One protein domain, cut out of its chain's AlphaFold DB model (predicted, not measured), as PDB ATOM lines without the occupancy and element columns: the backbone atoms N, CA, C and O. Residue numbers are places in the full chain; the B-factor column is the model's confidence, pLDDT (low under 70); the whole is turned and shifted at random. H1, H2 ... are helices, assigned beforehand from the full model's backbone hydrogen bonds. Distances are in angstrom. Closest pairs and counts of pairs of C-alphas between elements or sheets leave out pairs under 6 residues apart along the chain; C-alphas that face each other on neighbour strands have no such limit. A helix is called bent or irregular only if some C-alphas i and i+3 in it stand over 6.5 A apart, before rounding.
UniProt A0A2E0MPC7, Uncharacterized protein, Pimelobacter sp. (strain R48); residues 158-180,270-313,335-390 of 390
ATOM      1  N   ILE A 158      32.898  18.461 243.758       88.06
ATOM      2  CA  ILE A 158      33.776  19.318 244.570       88.06
ATOM      3  C   ILE A 158      33.907  18.749 245.988       88.06
ATOM      4  O   ILE A 158      35.014  18.450 246.436       88.06
ATOM      5  N   ARG A 159      32.779  18.474 246.654       89.38
ATOM      6  CA  ARG A 159      32.764  17.929 248.021       89.38
ATOM      7  C   ARG A 159      33.417  16.554 248.118       89.38
ATOM      8  O   ARG A 159      34.090  16.247 249.106       89.38
ATOM      9  N   ARG A 160      33.222  15.698 247.109       89.69
ATOM     10  CA  ARG A 160      33.851  14.370 247.048       89.69
ATOM     11  C   ARG A 160      35.364  14.490 246.919       89.69
ATOM     12  O   ARG A 160      36.067  13.821 247.674       89.69
ATOM     13  N   VAL A 161      35.853  15.344 246.018       92.62
ATOM     14  CA  VAL A 161      37.290  15.607 245.857       92.62
ATOM     15  C   VAL A 161      37.861  16.173 247.154       92.62
ATOM     16  O   VAL A 161      38.804  15.596 247.681       92.62
ATOM     17  N   GLY A 162      37.238  17.200 247.742       95.62
ATOM     18  CA  GLY A 162      37.675  17.764 249.022       95.62
ATOM     19  C   GLY A 162      37.737  16.720 250.141       95.62
ATOM     20  O   GLY A 162      38.715  16.641 250.881       95.62
ATOM     21  N   THR A 163      36.745  15.826 250.219       95.75
ATOM     22  CA  THR A 163      36.710  14.753 251.229       95.75
ATOM     23  C   THR A 163      37.825  13.731 251.020       95.75
ATOM     24  O   THR A 163      38.452  13.306 251.989       95.75
ATOM     25  N   GLN A 164      38.115  13.365 249.768       95.12
ATOM     26  CA  GLN A 164      39.242  12.491 249.442       95.12
ATOM     27  C   GLN A 164      40.584  13.155 249.779       95.12
ATOM     28  O   GLN A 164      41.428  12.512 250.402       95.12
ATOM     29  N   THR A 165      40.759  14.438 249.445       96.94
ATOM     30  CA  THR A 165      41.980  15.203 249.743       96.94
ATOM     31  C   THR A 165      42.206  15.338 251.248       96.94
ATOM     32  O   THR A 165      43.313  15.096 251.720       96.94
ATOM     33  N   ARG A 166      41.159  15.627 252.033       97.12
ATOM     34  CA  ARG A 166      41.232  15.634 253.503       97.12
ATOM     35  C   ARG A 166      41.660  14.288 254.071       97.12
ATOM     36  O   ARG A 166      42.560  14.233 254.898       97.12
ATOM     37  N   ALA A 167      41.029  13.200 253.627       96.06
ATOM     38  CA  ALA A 167      41.383  11.864 254.098       96.06
ATOM     39  C   ALA A 167      42.846  11.521 253.771       96.06
ATOM     40  O   ALA A 167      43.527  10.880 254.569       96.06
ATOM     41  N   LEU A 168      43.339  11.967 252.613       95.06
ATOM     42  CA  LEU A 168      44.736  11.814 252.226       95.06
ATOM     43  C   LEU A 168      45.682  12.682 253.071       95.06
ATOM     44  O   LEU A 168      46.749  12.200 253.450       95.06
ATOM     45  N   LEU A 169      45.286  13.913 253.416       95.44
ATOM     46  CA  LEU A 169      46.033  14.777 254.332       95.44
ATOM     47  C   LEU A 169      46.206  14.107 255.702       95.44
ATOM     48  O   LEU A 169      47.331  14.053 256.194       95.44
ATOM     49  N   GLU A 170      45.143  13.535 256.281       94.06
ATOM     50  CA  GLU A 170      45.236  12.829 257.571       94.06
ATOM     51  C   GLU A 170      46.186  11.623 257.500       94.06
ATOM     52  O   GLU A 170      47.102  11.503 258.311       94.06
ATOM     53  N   ARG A 171      46.080  10.785 256.459       91.81
ATOM     54  CA  ARG A 171      47.029   9.671 256.262       91.81
ATOM     55  C   ARG A 171      48.465  10.150 256.037       91.81
ATOM     56  O   ARG A 171      49.415   9.469 256.412       91.81
ATOM     57  N   SER A 172      48.645  11.286 255.364       90.31
ATOM     58  CA  SER A 172      49.963  11.892 255.162       90.31
ATOM     59  C   SER A 172      50.549  12.378 256.486       90.31
ATOM     60  O   SER A 172      51.722  12.134 256.749       90.31
ATOM     61  N   ARG A 173      49.745  13.001 257.358       89.62
ATOM     62  CA  ARG A 173      50.174  13.405 258.708       89.62
ATOM     63  C   ARG A 173      50.697  12.222 259.504       89.62
ATOM     64  O   ARG A 173      51.801  12.307 260.023       89.62
ATOM     65  N   GLU A 174      49.960  11.112 259.523       87.38
ATOM     66  CA  GLU A 174      50.382   9.882 260.205       87.38
ATOM     67  C   GLU A 174      51.767   9.417 259.730       87.38
ATOM     68  O   GLU A 174      52.645   9.162 260.554       87.38
ATOM     69  N   ARG A 175      52.010   9.400 258.410       84.25
ATOM     70  CA  ARG A 175      53.319   9.036 257.832       84.25
ATOM     71  C   ARG A 175      54.434  10.037 258.139       84.25
ATOM     72  O   ARG A 175      55.595   9.645 258.190       84.25
ATOM     73  N   ARG A 176      54.094  11.313 258.319       85.81
ATOM     74  CA  ARG A 176      55.047  12.400 258.584       85.81
ATOM     75  C   ARG A 176      55.381  12.565 260.071       85.81
ATOM     76  O   ARG A 176      56.320  13.284 260.383       85.81
ATOM     77  N   THR A 177      54.681  11.883 260.984       84.69
ATOM     78  CA  THR A 177      54.909  11.997 262.444       84.69
ATOM     79  C   THR A 177      56.340  11.688 262.888       84.69
ATOM     80  O   THR A 177      56.802  12.246 263.878       84.69
ATOM     81  N   THR A 178      57.044  10.811 262.173       84.38
ATOM     82  CA  THR A 178      58.427  10.423 262.482       84.38
ATOM     83  C   THR A 178      59.470  11.262 261.746       84.38
ATOM     84  O   THR A 178      60.664  11.005 261.894       84.38
ATOM     85  N   LEU A 179      59.047  12.208 260.903       89.00
ATOM     86  CA  LEU A 179      59.965  13.067 260.168       89.00
ATOM     87  C   LEU A 179      60.476  14.197 261.067       89.00
ATOM     88  O   LEU A 179      59.708  14.750 261.860       89.00
ATOM     89  N   PRO A 180      61.757  14.575 260.945       88.69
ATOM     90  CA  PRO A 180      62.286  15.691 261.702       88.69
ATOM     91  C   PRO A 180      61.748  17.026 261.165       88.69
ATOM     92  O   PRO A 180      61.418  17.167 259.987       88.69
ATOM     93  N   LEU A 270      48.971  14.292 247.577       93.62
ATOM     94  CA  LEU A 270      48.066  15.325 248.084       93.62
ATOM     95  C   LEU A 270      47.882  16.481 247.090       93.62
ATOM     96  O   LEU A 270      46.784  17.027 246.968       93.62
ATOM     97  N   THR A 271      48.934  16.829 246.351       94.81
ATOM     98  CA  THR A 271      48.945  17.967 245.421       94.81
ATOM     99  C   THR A 271      48.008  17.723 244.239       94.81
ATOM    100  O   THR A 271      47.413  18.663 243.714       94.81
ATOM    101  N   PHE A 272      47.760  16.461 243.874       94.81
ATOM    102  CA  PHE A 272      46.752  16.138 242.868       94.81
ATOM    103  C   PHE A 272      45.323  16.435 243.342       94.81
ATOM    104  O   PHE A 272      44.484  16.839 242.541       94.81
ATOM    105  N   GLY A 273      45.041  16.303 244.641       95.12
ATOM    106  CA  GLY A 273      43.754  16.702 245.217       95.12
ATOM    107  C   GLY A 273      43.495  18.199 245.111       95.12
ATOM    108  O   GLY A 273      42.410  18.604 244.695       95.12
ATOM    109  N   PHE A 274      44.516  19.005 245.410       97.56
ATOM    110  CA  PHE A 274      44.500  20.450 245.177       97.56
ATOM    111  C   PHE A 274      44.290  20.761 243.699       97.56
ATOM    112  O   PHE A 274      43.357  21.484 243.357       97.56
ATOM    113  N   ARG A 275      45.085  20.142 242.817       96.62
ATOM    114  CA  ARG A 275      44.990  20.371 241.375       96.62
ATOM    115  C   ARG A 275      43.589  20.099 240.838       96.62
ATOM    116  O   ARG A 275      43.083  20.893 240.065       96.62
ATOM    117  N   ARG A 276      42.921  19.030 241.285       95.50
ATOM    118  CA  ARG A 276      41.545  18.729 240.853       95.50
ATOM    119  C   ARG A 276      40.532  19.786 241.298       95.50
ATOM    120  O   ARG A 276      39.595  20.041 240.551       95.50
ATOM    121  N   LEU A 277      40.684  20.373 242.487       97.31
ATOM    122  CA  LEU A 277      39.822  21.473 242.942       97.31
ATOM    123  C   LEU A 277      40.097  22.758 242.151       97.31
ATOM    124  O   LEU A 277      39.152  23.420 241.730       97.31
ATOM    125  N   VAL A 278      41.372  23.057 241.894       97.56
ATOM    126  CA  VAL A 278      41.804  24.206 241.084       97.56
ATOM    127  C   VAL A 278      41.300  24.076 239.649       97.56
ATOM    128  O   VAL A 278      40.634  24.986 239.178       97.56
ATOM    129  N   ASP A 279      41.467  22.918 239.002       95.06
ATOM    130  CA  ASP A 279      40.957  22.659 237.648       95.06
ATOM    131  C   ASP A 279      39.425  22.868 237.568       95.06
ATOM    132  O   ASP A 279      38.908  23.349 236.557       95.06
ATOM    133  N   ILE A 280      38.671  22.511 238.623       91.06
ATOM    134  CA  ILE A 280      37.219  22.767 238.690       91.06
ATOM    135  C   ILE A 280      36.939  24.273 238.787       91.06
ATOM    136  O   ILE A 280      36.054  24.767 238.087       91.06
ATOM    137  N   ALA A 281      37.684  24.997 239.625       93.88
ATOM    138  CA  ALA A 281      37.548  26.442 239.772       93.88
ATOM    139  C   ALA A 281      37.919  27.190 238.481       93.88
ATOM    140  O   ALA A 281      37.118  27.988 238.001       93.88
ATOM    141  N   GLU A 282      39.070  26.891 237.870       93.44
ATOM    142  CA  GLU A 282      39.501  27.470 236.591       93.44
ATOM    143  C   GLU A 282      38.454  27.240 235.499       93.44
ATOM    144  O   GLU A 282      38.065  28.160 234.778       93.44
ATOM    145  N   ARG A 283      37.934  26.011 235.393       84.75
ATOM    146  CA  ARG A 283      36.900  25.679 234.409       84.75
ATOM    147  C   ARG A 283      35.622  26.477 234.644       84.75
ATOM    148  O   ARG A 283      35.041  26.955 233.669       84.75
ATOM    149  N   ALA A 284      35.201  26.629 235.898       84.12
ATOM    150  CA  ALA A 284      34.032  27.424 236.260       84.12
ATOM    151  C   ALA A 284      34.228  28.915 235.933       84.12
ATOM    152  O   ALA A 284      33.291  29.564 235.478       84.12
ATOM    153  N   LEU A 285      35.447  29.435 236.081       85.50
ATOM    154  CA  LEU A 285      35.802  30.824 235.764       85.50
ATOM    155  C   LEU A 285      36.090  31.068 234.279       85.50
ATOM    156  O   LEU A 285      36.122  32.215 233.841       85.50
ATOM    157  N   SER A 286      36.265  30.012 233.484       79.62
ATOM    158  CA  SER A 286      36.546  30.153 232.057       79.62
ATOM    159  C   SER A 286      35.440  30.943 231.328       79.62
ATOM    160  O   SER A 286      34.260  30.803 231.672       79.62
ATOM    161  N   PRO A 287      35.772  31.708 230.263       68.44
ATOM    162  CA  PRO A 287      34.807  32.562 229.556       68.44
ATOM    163  C   PRO A 287      33.560  31.837 229.026       68.44
ATOM    164  O   PRO A 287      32.528  32.463 228.804       68.44
ATOM    165  N   GLY A 288      33.651  30.521 228.802       53.88
ATOM    166  CA  GLY A 288      32.539  29.702 228.319       53.88
ATOM    167  C   GLY A 288      31.555  29.245 229.401       53.88
ATOM    168  O   GLY A 288      30.468  28.794 229.048       53.88
ATOM    169  N   VAL A 289      31.921  29.329 230.685       68.88
ATOM    170  CA  VAL A 289      31.075  28.907 231.816       68.88
ATOM    171  C   VAL A 289      30.682  30.109 232.674       68.88
ATOM    172  O   VAL A 289      29.491  30.324 232.881       68.88
ATOM    173  N   ASN A 290      31.663  30.910 233.111       72.44
ATOM    174  CA  ASN A 290      31.481  32.115 233.927       72.44
ATOM    175  C   ASN A 290      30.570  31.908 235.160       72.44
ATOM    176  O   ASN A 290      29.614  32.650 235.392       72.44
ATOM    177  N   ASP A 291      30.868  30.874 235.947       77.12
ATOM    178  CA  ASP A 291      30.171  30.511 237.182       77.12
ATOM    179  C   ASP A 291      31.077  30.719 238.415       77.12
ATOM    180  O   ASP A 291      31.697  29.776 238.928       77.12
ATOM    181  N   PRO A 292      31.159  31.955 238.942       81.75
ATOM    182  CA  PRO A 292      31.965  32.238 240.124       81.75
ATOM    183  C   PRO A 292      31.439  31.549 241.391       81.75
ATOM    184  O   PRO A 292      32.215  31.313 242.313       81.75
ATOM    185  N   THR A 293      30.157  31.169 241.454       81.88
ATOM    186  CA  THR A 293      29.596  30.487 242.632       81.88
ATOM    187  C   THR A 293      30.137  29.064 242.761       81.88
ATOM    188  O   THR A 293      30.439  28.615 243.868       81.88
ATOM    189  N   THR A 294      30.313  28.353 241.647       82.88
ATOM    190  CA  THR A 294      30.979  27.043 241.642       82.88
ATOM    191  C   THR A 294      32.463  27.159 241.995       82.88
ATOM    192  O   THR A 294      32.970  26.356 242.780       82.88
ATOM    193  N   ALA A 295      33.156  28.183 241.488       89.94
ATOM    194  CA  ALA A 295      34.551  28.428 241.848       89.94
ATOM    195  C   ALA A 295      34.720  28.725 243.349       89.94
ATOM    196  O   ALA A 295      35.609  28.160 243.981       89.94
ATOM    197  N   VAL A 296      33.820  29.512 243.952       93.06
ATOM    198  CA  VAL A 296      33.797  29.753 245.408       93.06
ATOM    199  C   VAL A 296      33.669  28.449 246.198       93.06
ATOM    200  O   VAL A 296      34.387  28.268 247.176       93.06
ATOM    201  N   GLN A 297      32.838  27.501 245.757       91.69
ATOM    202  CA  GLN A 297      32.721  26.203 246.437       91.69
ATOM    203  C   GLN A 297      34.029  25.400 246.396       91.69
ATOM    204  O   GLN A 297      34.380  24.746 247.376       91.69
ATOM    205  N   ALA A 298      34.764  25.446 245.281       96.62
ATOM    206  CA  ALA A 298      36.081  24.820 245.195       96.62
ATOM    207  C   ALA A 298      37.109  25.531 246.095       96.62
ATOM    208  O   ALA A 298      37.884  24.855 246.775       96.62
ATOM    209  N   ILE A 299      37.069  26.870 246.165       98.31
ATOM    210  CA  ILE A 299      37.883  27.669 247.095       98.31
ATOM    211  C   ILE A 299      37.568  27.299 248.548       98.31
ATOM    212  O   ILE A 299      38.489  27.179 249.343       98.31
ATOM    213  N   ASP A 300      36.307  27.064 248.914       98.19
ATOM    214  CA  ASP A 300      35.944  26.683 250.285       98.19
ATOM    215  C   ASP A 300      36.489  25.300 250.681       98.19
ATOM    216  O   ASP A 300      36.959  25.119 251.807       98.19
ATOM    217  N   GLU A 301      36.494  24.328 249.760       98.19
ATOM    218  CA  GLU A 301      37.150  23.036 250.001       98.19
ATOM    219  C   GLU A 301      38.677  23.191 250.124       98.19
ATOM    220  O   GLU A 301      39.277  22.601 251.027       98.19
ATOM    221  N   LEU A 302      39.310  24.004 249.265       98.56
ATOM    222  CA  LEU A 302      40.742  24.332 249.356       98.56
ATOM    223  C   LEU A 302      41.073  25.038 250.677       98.56
ATOM    224  O   LEU A 302      42.061  24.690 251.325       98.56
ATOM    225  N   HIS A 303      40.229  25.976 251.102       98.56
ATOM    226  CA  HIS A 303      40.359  26.716 252.349       98.56
ATOM    227  C   HIS A 303      40.366  25.762 253.545       98.56
ATOM    228  O   HIS A 303      41.300  25.809 254.340       98.56
ATOM    229  N   ASP A 304      39.393  24.856 253.667       98.25
ATOM    230  CA  ASP A 304      39.370  23.888 254.775       98.25
ATOM    231  C   ASP A 304      40.651  23.035 254.819       98.25
ATOM    232  O   ASP A 304      41.222  22.820 255.892       98.25
ATOM    233  N   ILE A 305      41.162  22.597 253.664       98.00
ATOM    234  CA  ILE A 305      42.400  21.808 253.596       98.00
ATOM    235  C   ILE A 305      43.619  22.656 254.002       98.00
ATOM    236  O   ILE A 305      44.382  22.246 254.879       98.00
ATOM    237  N   LEU A 306      43.787  23.855 253.436       98.12
ATOM    238  CA  LEU A 306      44.885  24.772 253.774       98.12
ATOM    239  C   LEU A 306      44.856  25.180 255.247       98.12
ATOM    240  O   LEU A 306      45.895  25.215 255.902       98.12
ATOM    241  N   ARG A 307      43.667  25.419 255.803       97.69
ATOM    242  CA  ARG A 307      43.472  25.813 257.203       97.69
ATOM    243  C   ARG A 307      43.879  24.722 258.186       97.69
ATOM    244  O   ARG A 307      44.266  25.013 259.319       97.69
ATOM    245  N   ARG A 308      43.798  23.457 257.775       96.19
ATOM    246  CA  ARG A 308      44.343  22.326 258.536       96.19
ATOM    247  C   ARG A 308      45.867  22.294 258.454       96.19
ATOM    248  O   ARG A 308      46.504  22.065 259.476       96.19
ATOM    249  N   MET A 309      46.431  22.546 257.273       95.50
ATOM    250  CA  MET A 309      47.879  22.520 257.034       95.50
ATOM    251  C   MET A 309      48.619  23.675 257.717       95.50
ATOM    252  O   MET A 309      49.676  23.457 258.294       95.50
ATOM    253  N   VAL A 310      48.045  24.880 257.724       95.81
ATOM    254  CA  VAL A 310      48.685  26.097 258.259       95.81
ATOM    255  C   VAL A 310      48.939  26.055 259.776       95.81
ATOM    256  O   VAL A 310      49.676  26.867 260.329       95.81
ATOM    257  N   ARG A 311      48.321  25.093 260.467       93.69
ATOM    258  CA  ARG A 311      48.484  24.854 261.907       93.69
ATOM    259  C   ARG A 311      49.663  23.934 262.229       93.69
ATOM    260  O   ARG A 311      49.934  23.696 263.403       93.69
ATOM    261  N   GLU A 312      50.330  23.397 261.214       88.75
ATOM    262  CA  GLU A 312      51.449  22.467 261.352       88.75
ATOM    263  C   GLU A 312      52.758  23.139 260.967       88.75
ATOM    264  O   GLU A 312      52.818  23.911 260.011       88.75
ATOM    265  N   THR A 313      53.822  22.808 261.690       84.12
ATOM    266  CA  THR A 313      55.187  23.166 261.299       84.12
ATOM    267  C   THR A 313      55.643  22.324 260.116       84.12
ATOM    268  O   THR A 313      55.241  21.161 259.986       84.12
ATOM    269  N   PHE A 335      54.418  24.371 252.286       94.88
ATOM    270  CA  PHE A 335      53.124  25.049 252.402       94.88
ATOM    271  C   PHE A 335      52.959  26.159 251.352       94.88
ATOM    272  O   PHE A 335      51.890  26.279 250.760       94.88
ATOM    273  N   ALA A 336      54.028  26.908 251.061       95.38
ATOM    274  CA  ALA A 336      54.027  27.937 250.024       95.38
ATOM    275  C   ALA A 336      53.629  27.379 248.652       95.38
ATOM    276  O   ALA A 336      52.755  27.938 248.005       95.38
ATOM    277  N   GLN A 337      54.173  26.225 248.257       95.50
ATOM    278  CA  GLN A 337      53.833  25.599 246.977       95.50
ATOM    279  C   GLN A 337      52.369  25.132 246.917       95.50
ATOM    280  O   GLN A 337      51.733  25.232 245.869       95.50
ATOM    281  N   TYR A 338      51.807  24.642 248.031       96.81
ATOM    282  CA  TYR A 338      50.371  24.338 248.104       96.81
ATOM    283  C   TYR A 338      49.512  25.601 248.012       96.81
ATOM    284  O   TYR A 338      48.464  25.575 247.365       96.81
ATOM    285  N   LEU A 339      49.943  26.691 248.651       97.56
ATOM    286  CA  LEU A 339      49.242  27.969 248.612       97.56
ATOM    287  C   LEU A 339      49.258  28.570 247.202       97.56
ATOM    288  O   LEU A 339      48.210  28.991 246.724       97.56
ATOM    289  N   ASP A 340      50.408  28.551 246.528       97.19
ATOM    290  CA  ASP A 340      50.561  29.000 245.141       97.19
ATOM    291  C   ASP A 340      49.626  28.214 244.213       97.19
ATOM    292  O   ASP A 340      48.821  28.806 243.496       97.19
ATOM    293  N   LEU A 341      49.646  26.875 244.308       97.38
ATOM    294  CA  LEU A 341      48.759  26.006 243.531       97.38
ATOM    295  C   LEU A 341      47.279  26.324 243.779       97.38
ATOM    296  O   LEU A 341      46.489  26.324 242.840       97.38
ATOM    297  N   ALA A 342      46.889  26.573 245.029       97.88
ATOM    298  CA  ALA A 342      45.500  26.827 245.394       97.88
ATOM    299  C   ALA A 342      44.992  28.219 244.989       97.88
ATOM    300  O   ALA A 342      43.780  28.401 244.887       97.88
ATOM    301  N   VAL A 343      45.881  29.203 244.825       97.69
ATOM    302  CA  VAL A 343      45.499  30.618 244.716       97.69
ATOM    303  C   VAL A 343      45.784  31.198 243.337       97.69
ATOM    304  O   VAL A 343      44.905  31.859 242.793       97.69
ATOM    305  N   ASP A 344      46.966  30.973 242.765       96.12
ATOM    306  CA  ASP A 344      47.475  31.817 241.672       96.12
ATOM    307  C   ASP A 344      46.648  31.686 240.389       96.12
ATOM    308  O   ASP A 344      46.223  32.683 239.804       96.12
ATOM    309  N   GLU A 345      46.350  30.451 239.992       95.44
ATOM    310  CA  GLU A 345      45.522  30.147 238.822       95.44
ATOM    311  C   GLU A 345      44.080  30.659 238.993       95.44
ATOM    312  O   GLU A 345      43.526  31.310 238.104       95.44
ATOM    313  N   ILE A 346      43.483  30.452 240.172       96.75
ATOM    314  CA  ILE A 346      42.115  30.904 240.473       96.75
ATOM    315  C   ILE A 346      42.037  32.434 240.502       96.75
ATOM    316  O   ILE A 346      41.078  33.012 239.994       96.75
ATOM    317  N   ALA A 347      43.039  33.097 241.082       95.50
ATOM    318  CA  ALA A 347      43.133  34.550 241.114       95.50
ATOM    319  C   ALA A 347      43.265  35.131 239.704       95.50
ATOM    320  O   ALA A 347      42.583  36.101 239.382       95.50
ATOM    321  N   HIS A 348      44.092  34.511 238.858       93.25
ATOM    322  CA  HIS A 348      44.276  34.929 237.473       93.25
ATOM    323  C   HIS A 348      42.971  34.851 236.672       93.25
ATOM    324  O   HIS A 348      42.545  35.847 236.092       93.25
ATOM    325  N   TRP A 349      42.301  33.693 236.673       91.75
ATOM    326  CA  TRP A 349      41.053  33.508 235.922       91.75
ATOM    327  C   TRP A 349      39.847  34.212 236.550       91.75
ATOM    328  O   TRP A 349      38.864  34.488 235.866       91.75
ATOM    329  N   GLY A 350      39.901  34.492 237.850       91.88
ATOM    330  CA  GLY A 350      38.827  35.129 238.605       91.88
ATOM    331  C   GLY A 350      38.947  36.642 238.748       91.88
ATOM    332  O   GLY A 350      38.093  37.220 239.418       91.88
ATOM    333  N   ALA A 351      39.965  37.274 238.155       91.88
ATOM    334  CA  ALA A 351      40.277  38.691 238.360       91.88
ATOM    335  C   ALA A 351      39.098  39.628 238.038       91.88
ATOM    336  O   ALA A 351      38.814  40.548 238.799       91.88
ATOM    337  N   ASP A 352      38.350  39.342 236.968       87.44
ATOM    338  CA  ASP A 352      37.202  40.159 236.544       87.44
ATOM    339  C   ASP A 352      35.914  39.888 237.353       87.44
ATOM    340  O   ASP A 352      34.897  40.567 237.184       87.44
ATOM    341  N   SER A 353      35.913  38.883 238.236       87.94
ATOM    342  CA  SER A 353      34.764  38.550 239.079       87.94
ATOM    343  C   SER A 353      34.831  39.290 240.407       87.94
ATOM    344  O   SER A 353      35.793  39.158 241.144       87.94
ATOM    345  N   ILE A 354      33.752  39.961 240.816       89.38
ATOM    346  CA  ILE A 354      33.685  40.603 242.146       89.38
ATOM    347  C   ILE A 354      33.796  39.567 243.283       89.38
ATOM    348  O   ILE A 354      34.279  39.877 244.373       89.38
ATOM    349  N   GLN A 355      33.318  38.337 243.065       89.88
ATOM    350  CA  GLN A 355      33.225  37.325 244.122       89.88
ATOM    351  C   GLN A 355      34.583  36.688 244.451       89.88
ATOM    352  O   GLN A 355      34.841  36.383 245.615       89.88
ATOM    353  N   ILE A 356      35.450  36.492 243.452       95.38
ATOM    354  CA  ILE A 356      36.650  35.655 243.601       95.38
ATOM    355  C   ILE A 356      37.764  36.341 244.398       95.38
ATOM    356  O   ILE A 356      38.171  35.764 245.409       95.38
ATOM    357  N   PRO A 357      38.213  37.571 244.073       95.44
ATOM    358  CA  PRO A 357      39.226  38.269 244.863       95.44
ATOM    359  C   PRO A 357      38.781  38.462 246.315       95.44
ATOM    360  O   PRO A 357      39.575  38.278 247.238       95.44
ATOM    361  N   ARG A 358      37.488  38.744 246.542       95.19
ATOM    362  CA  ARG A 358      36.908  38.850 247.891       95.19
ATOM    363  C   ARG A 358      37.026  37.539 248.655       95.19
ATOM    364  O   ARG A 358      37.521  37.538 249.779       95.19
ATOM    365  N   ARG A 359      36.622  36.421 248.044       97.12
ATOM    366  CA  ARG A 359      36.681  35.114 248.702       97.12
ATOM    367  C   ARG A 359      38.118  34.662 248.968       97.12
ATOM    368  O   ARG A 359      38.391  34.160 250.056       97.12
ATOM    369  N   LEU A 360      39.038  34.877 248.027       97.94
ATOM    370  CA  LEU A 360      40.462  34.586 248.221       97.94
ATOM    371  C   LEU A 360      41.064  35.442 249.342       97.94
ATOM    372  O   LEU A 360      41.780  34.914 250.189       97.94
ATOM    373  N   THR A 361      40.721  36.731 249.406       97.69
ATOM    374  CA  THR A 361      41.147  37.632 250.490       97.69
ATOM    375  C   THR A 361      40.630  37.157 251.846       97.69
ATOM    376  O   THR A 361      41.392  37.097 252.810       97.69
ATOM    377  N   GLU A 362      39.352  36.778 251.937       97.88
ATOM    378  CA  GLU A 362      38.761  36.228 253.163       97.88
ATOM    379  C   GLU A 362      39.434  34.918 253.593       97.88
ATOM    380  O   GLU A 362      39.747  34.756 254.772       97.88
ATOM    381  N   MET A 363      39.688  34.001 252.651       98.31
ATOM    382  CA  MET A 363      40.428  32.764 252.912       98.31
ATOM    383  C   MET A 363      41.824  33.073 253.456       98.31
ATOM    384  O   MET A 363      42.184  32.584 254.519       98.31
ATOM    385  N   LEU A 364      42.607  33.904 252.763       98.31
ATOM    386  CA  LEU A 364      43.976  34.242 253.162       98.31
ATOM    387  C   LEU A 364      44.029  34.954 254.522       98.31
ATOM    388  O   LEU A 364      44.926  34.680 255.313       98.31
ATOM    389  N   THR A 365      43.047  35.808 254.823       98.25
ATOM    390  CA  THR A 365      42.927  36.478 256.129       98.25
ATOM    391  C   THR A 365      42.650  35.474 257.255       98.25
ATOM    392  O   THR A 365      43.258  35.561 258.323       98.25
ATOM    393  N   ASP A 366      41.761  34.497 257.039       98.50
ATOM    394  CA  ASP A 366      41.528  33.433 258.028       98.50
ATOM    395  C   ASP A 366      42.758  32.525 258.186       98.50
ATOM    396  O   ASP A 366      43.131  32.194 259.316       98.50
ATOM    397  N   LEU A 367      43.437  32.185 257.083       98.19
ATOM    398  CA  LEU A 367      44.686  31.425 257.128       98.19
ATOM    399  C   LEU A 367      45.754  32.160 257.942       98.19
ATOM    400  O   LEU A 367      46.377  31.525 258.788       98.19
ATOM    401  N   GLU A 368      45.928  33.475 257.756       97.88
ATOM    402  CA  GLU A 368      46.864  34.283 258.552       97.88
ATOM    403  C   GLU A 368      46.529  34.200 260.048       97.88
ATOM    404  O   GLU A 368      47.411  33.946 260.868       97.88
ATOM    405  N   ALA A 369      45.251  34.346 260.409       97.25
ATOM    406  CA  ALA A 369      44.802  34.299 261.798       97.25
ATOM    407  C   ALA A 369      44.967  32.912 262.450       97.25
ATOM    408  O   ALA A 369      45.154  32.813 263.665       97.25
ATOM    409  N   ALA A 370      44.880  31.835 261.665       97.00
ATOM    410  CA  ALA A 370      45.021  30.458 262.138       97.00
ATOM    411  C   ALA A 370      46.464  29.918 262.076       97.00
ATOM    412  O   ALA A 370      46.703  28.807 262.558       97.00
ATOM    413  N   SER A 371      47.391  30.662 261.467       96.81
ATOM    414  CA  SER A 371      48.730  30.198 261.105       96.81
ATOM    415  C   SER A 371      49.694  30.099 262.283       96.81
ATOM    416  O   SER A 371      49.726  30.958 263.164       96.81
ATOM    417  N   VAL A 372      50.584  29.104 262.238       94.50
ATOM    418  CA  VAL A 372      51.840  29.156 263.005       94.50
ATOM    419  C   VAL A 372      52.766  30.259 262.456       94.50
ATOM    420  O   VAL A 372      52.636  30.623 261.284       94.50
ATOM    421  N   PRO A 373      53.724  30.792 263.245       94.25
ATOM    422  CA  PRO A 373      54.581  31.900 262.807       94.25
ATOM    423  C   PRO A 373      55.357  31.644 261.509       94.25
ATOM    424  O   PRO A 373      55.580  32.574 260.744       94.25
ATOM    425  N   GLU A 374      55.724  30.386 261.254       93.56
ATOM    426  CA  GLU A 374      56.502  29.956 260.086       93.56
ATOM    427  C   GLU A 374      55.844  30.312 258.740       93.56
ATOM    428  O   GLU A 374      56.541  30.706 257.808       93.56
ATOM    429  N   HIS A 375      54.513  30.222 258.633       95.25
ATOM    430  CA  HIS A 375      53.812  30.437 257.356       95.25
ATOM    431  C   HIS A 375      53.311  31.874 257.160       95.25
ATOM    432  O   HIS A 375      52.838  32.209 256.072       95.25
ATOM    433  N   LEU A 376      53.418  32.743 258.176       95.81
ATOM    434  CA  LEU A 376      52.835  34.093 258.150       95.81
ATOM    435  C   LEU A 376      53.365  34.947 256.998       95.81
ATOM    436  O   LEU A 376      52.582  35.613 256.321       95.81
ATOM    437  N   ASP A 377      54.674  34.925 256.757       96.00
ATOM    438  CA  ASP A 377      55.291  35.766 255.726       96.00
ATOM    439  C   ASP A 377      54.829  35.369 254.319       96.00
ATOM    440  O   ASP A 377      54.552  36.230 253.478       96.00
ATOM    441  N   VAL A 378      54.668  34.065 254.075       96.50
ATOM    442  CA  VAL A 378      54.153  33.532 252.807       96.50
ATOM    443  C   VAL A 378      52.693  33.942 252.601       96.50
ATOM    444  O   VAL A 378      52.335  34.419 251.522       96.50
ATOM    445  N   ILE A 379      51.853  33.827 253.636       97.19
ATOM    446  CA  ILE A 379      50.432  34.199 253.561       97.19
ATOM    447  C   ILE A 379      50.278  35.703 253.330       97.19
ATOM    448  O   ILE A 379      49.534  36.108 252.440       97.19
ATOM    449  N   ARG A 380      51.019  36.538 254.072       96.88
ATOM    450  CA  ARG A 380      50.997  38.003 253.920       96.88
ATOM    451  C   ARG A 380      51.445  38.444 252.537       96.88
ATOM    452  O   ARG A 380      50.827  39.327 251.948       96.88
ATOM    453  N   SER A 381      52.489  37.808 252.005       95.56
ATOM    454  CA  SER A 381      52.971  38.079 250.648       95.56
ATOM    455  C   SER A 381      51.896  37.751 249.611       95.56
ATOM    456  O   SER A 381      51.642  38.550 248.709       95.56
ATOM    457  N   LYS A 382      51.207  36.611 249.772       95.25
ATOM    458  CA  LYS A 382      50.106  36.213 248.886       95.25
ATOM    459  C   LYS A 382      48.895  37.144 249.010       95.25
ATOM    460  O   LYS A 382      48.338  37.548 247.995       95.25
ATOM    461  N   LEU A 383      48.523  37.540 250.227       94.50
ATOM    462  CA  LEU A 383      47.425  38.474 250.492       94.50
ATOM    463  C   LEU A 383      47.674  39.840 249.837       94.50
ATOM    464  O   LEU A 383      46.796  40.357 249.149       94.50
ATOM    465  N   ALA A 384      48.883  40.388 249.994       93.00
ATOM    466  CA  ALA A 384      49.271  41.648 249.368       93.00
ATOM    467  C   ALA A 384      49.212  41.567 247.834       93.00
ATOM    468  O   ALA A 384      48.768  42.512 247.184       93.00
ATOM    469  N   HIS A 385      49.605  40.431 247.248       90.06
ATOM    470  CA  HIS A 385      49.514  40.222 245.804       90.06
ATOM    471  C   HIS A 385      48.061  40.252 245.301       90.06
ATOM    472  O   HIS A 385      47.768  40.938 244.323       90.06
ATOM    473  N   ILE A 386      47.135  39.581 245.995       89.00
ATOM    474  CA  ILE A 386      45.713  39.568 245.613       89.00
ATOM    475  C   ILE A 386      45.081  40.963 245.723       89.00
ATOM    476  O   ILE A 386      44.356  41.365 244.820       89.00
ATOM    477  N   GLN A 387      45.398  41.731 246.770       82.12
ATOM    478  CA  GLN A 387      44.839  43.075 246.992       82.12
ATOM    479  C   GLN A 387      45.322  44.143 246.001       82.12
ATOM    480  O   GLN A 387      44.680  45.178 245.859       82.12
ATOM    481  N   VAL A 388      46.474  43.936 245.361       74.00
ATOM    482  CA  VAL A 388      46.993  44.852 244.330       74.00
ATOM    483  C   VAL A 388      46.412  44.526 242.952       74.00
ATOM    484  O   VAL A 388      46.368  45.400 242.087       74.00
ATOM    485  N   THR A 389      45.995  43.277 242.737       64.19
ATOM    486  CA  THR A 389      45.636  42.756 241.409       64.19
ATOM    487  C   THR A 389      44.120  42.680 241.176       64.19
ATOM    488  O   THR A 389      43.706  42.631 240.021       64.19
ATOM    489  N   GLY A 390      43.302  42.684 242.236       55.38
ATOM    490  CA  GLY A 390      41.833  42.762 242.177       55.38
ATOM    491  C   GLY A 390      41.308  44.071 242.743       55.38
ATOM    492  O   GLY A 390      40.264  44.539 242.236       55.38
TER     493      GLY A 390
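Overview. This is residues 158 to 180, 270 to 313 and 335 to 390 of the 390 residues of an uncharacterized protein of Pimelobacter sp. (strain R48) (UniProt A0A2E0MPC7). Six helices lie side by side in two rows, H1, H3 and H5 in one, H2, H4 and H6 in the other, forming an all-helix, up-and-down bundle, each helix running against the one before. Residues 174 to 180 stick out. The 123 printed residues are compact, with radius of gyration of the C-alphas 14.2 A and spans 46 by 30 by 17 A.

Along the chain. H1, residues 158 to 176, begins at C-alpha (33.776, 19.318, 244.570) and is 26.4 A long. H2 is 270 to 285, H3 292 to 309, H4 335 to 349, H5 355 to 370. H6, 373 to 389, is 25.6 A long and ends at C-alpha (45.636, 42.756, 241.409). H4 and H6 are irregular: C-alphas 342 and 345, and 374 and 377, are 7.4 A apart.

Arrangement. H3 and H4 are the hubs, touching four helices each. H2 and H3, a hairpin, touch, the closest C-alphas being Ala 281 and Ala 295, 4.2 A. H1 and H6 are apart. Every O i to N i+4 pair is within hydrogen-bond range in H1, H2, H3 and H5; H4 has 9 of 11, H6 11 of 13.

Size, cuts and confidence. The printed part has two cuts, one between residues 180 and 270, whose C-alphas are 19.7 A apart across it, and one between residues 313 and 335, whose C-alphas are 9.3 A apart across it. Of the links printed whole, none is long. pLDDT is under 70 at 287 to 289 and 389 to 390.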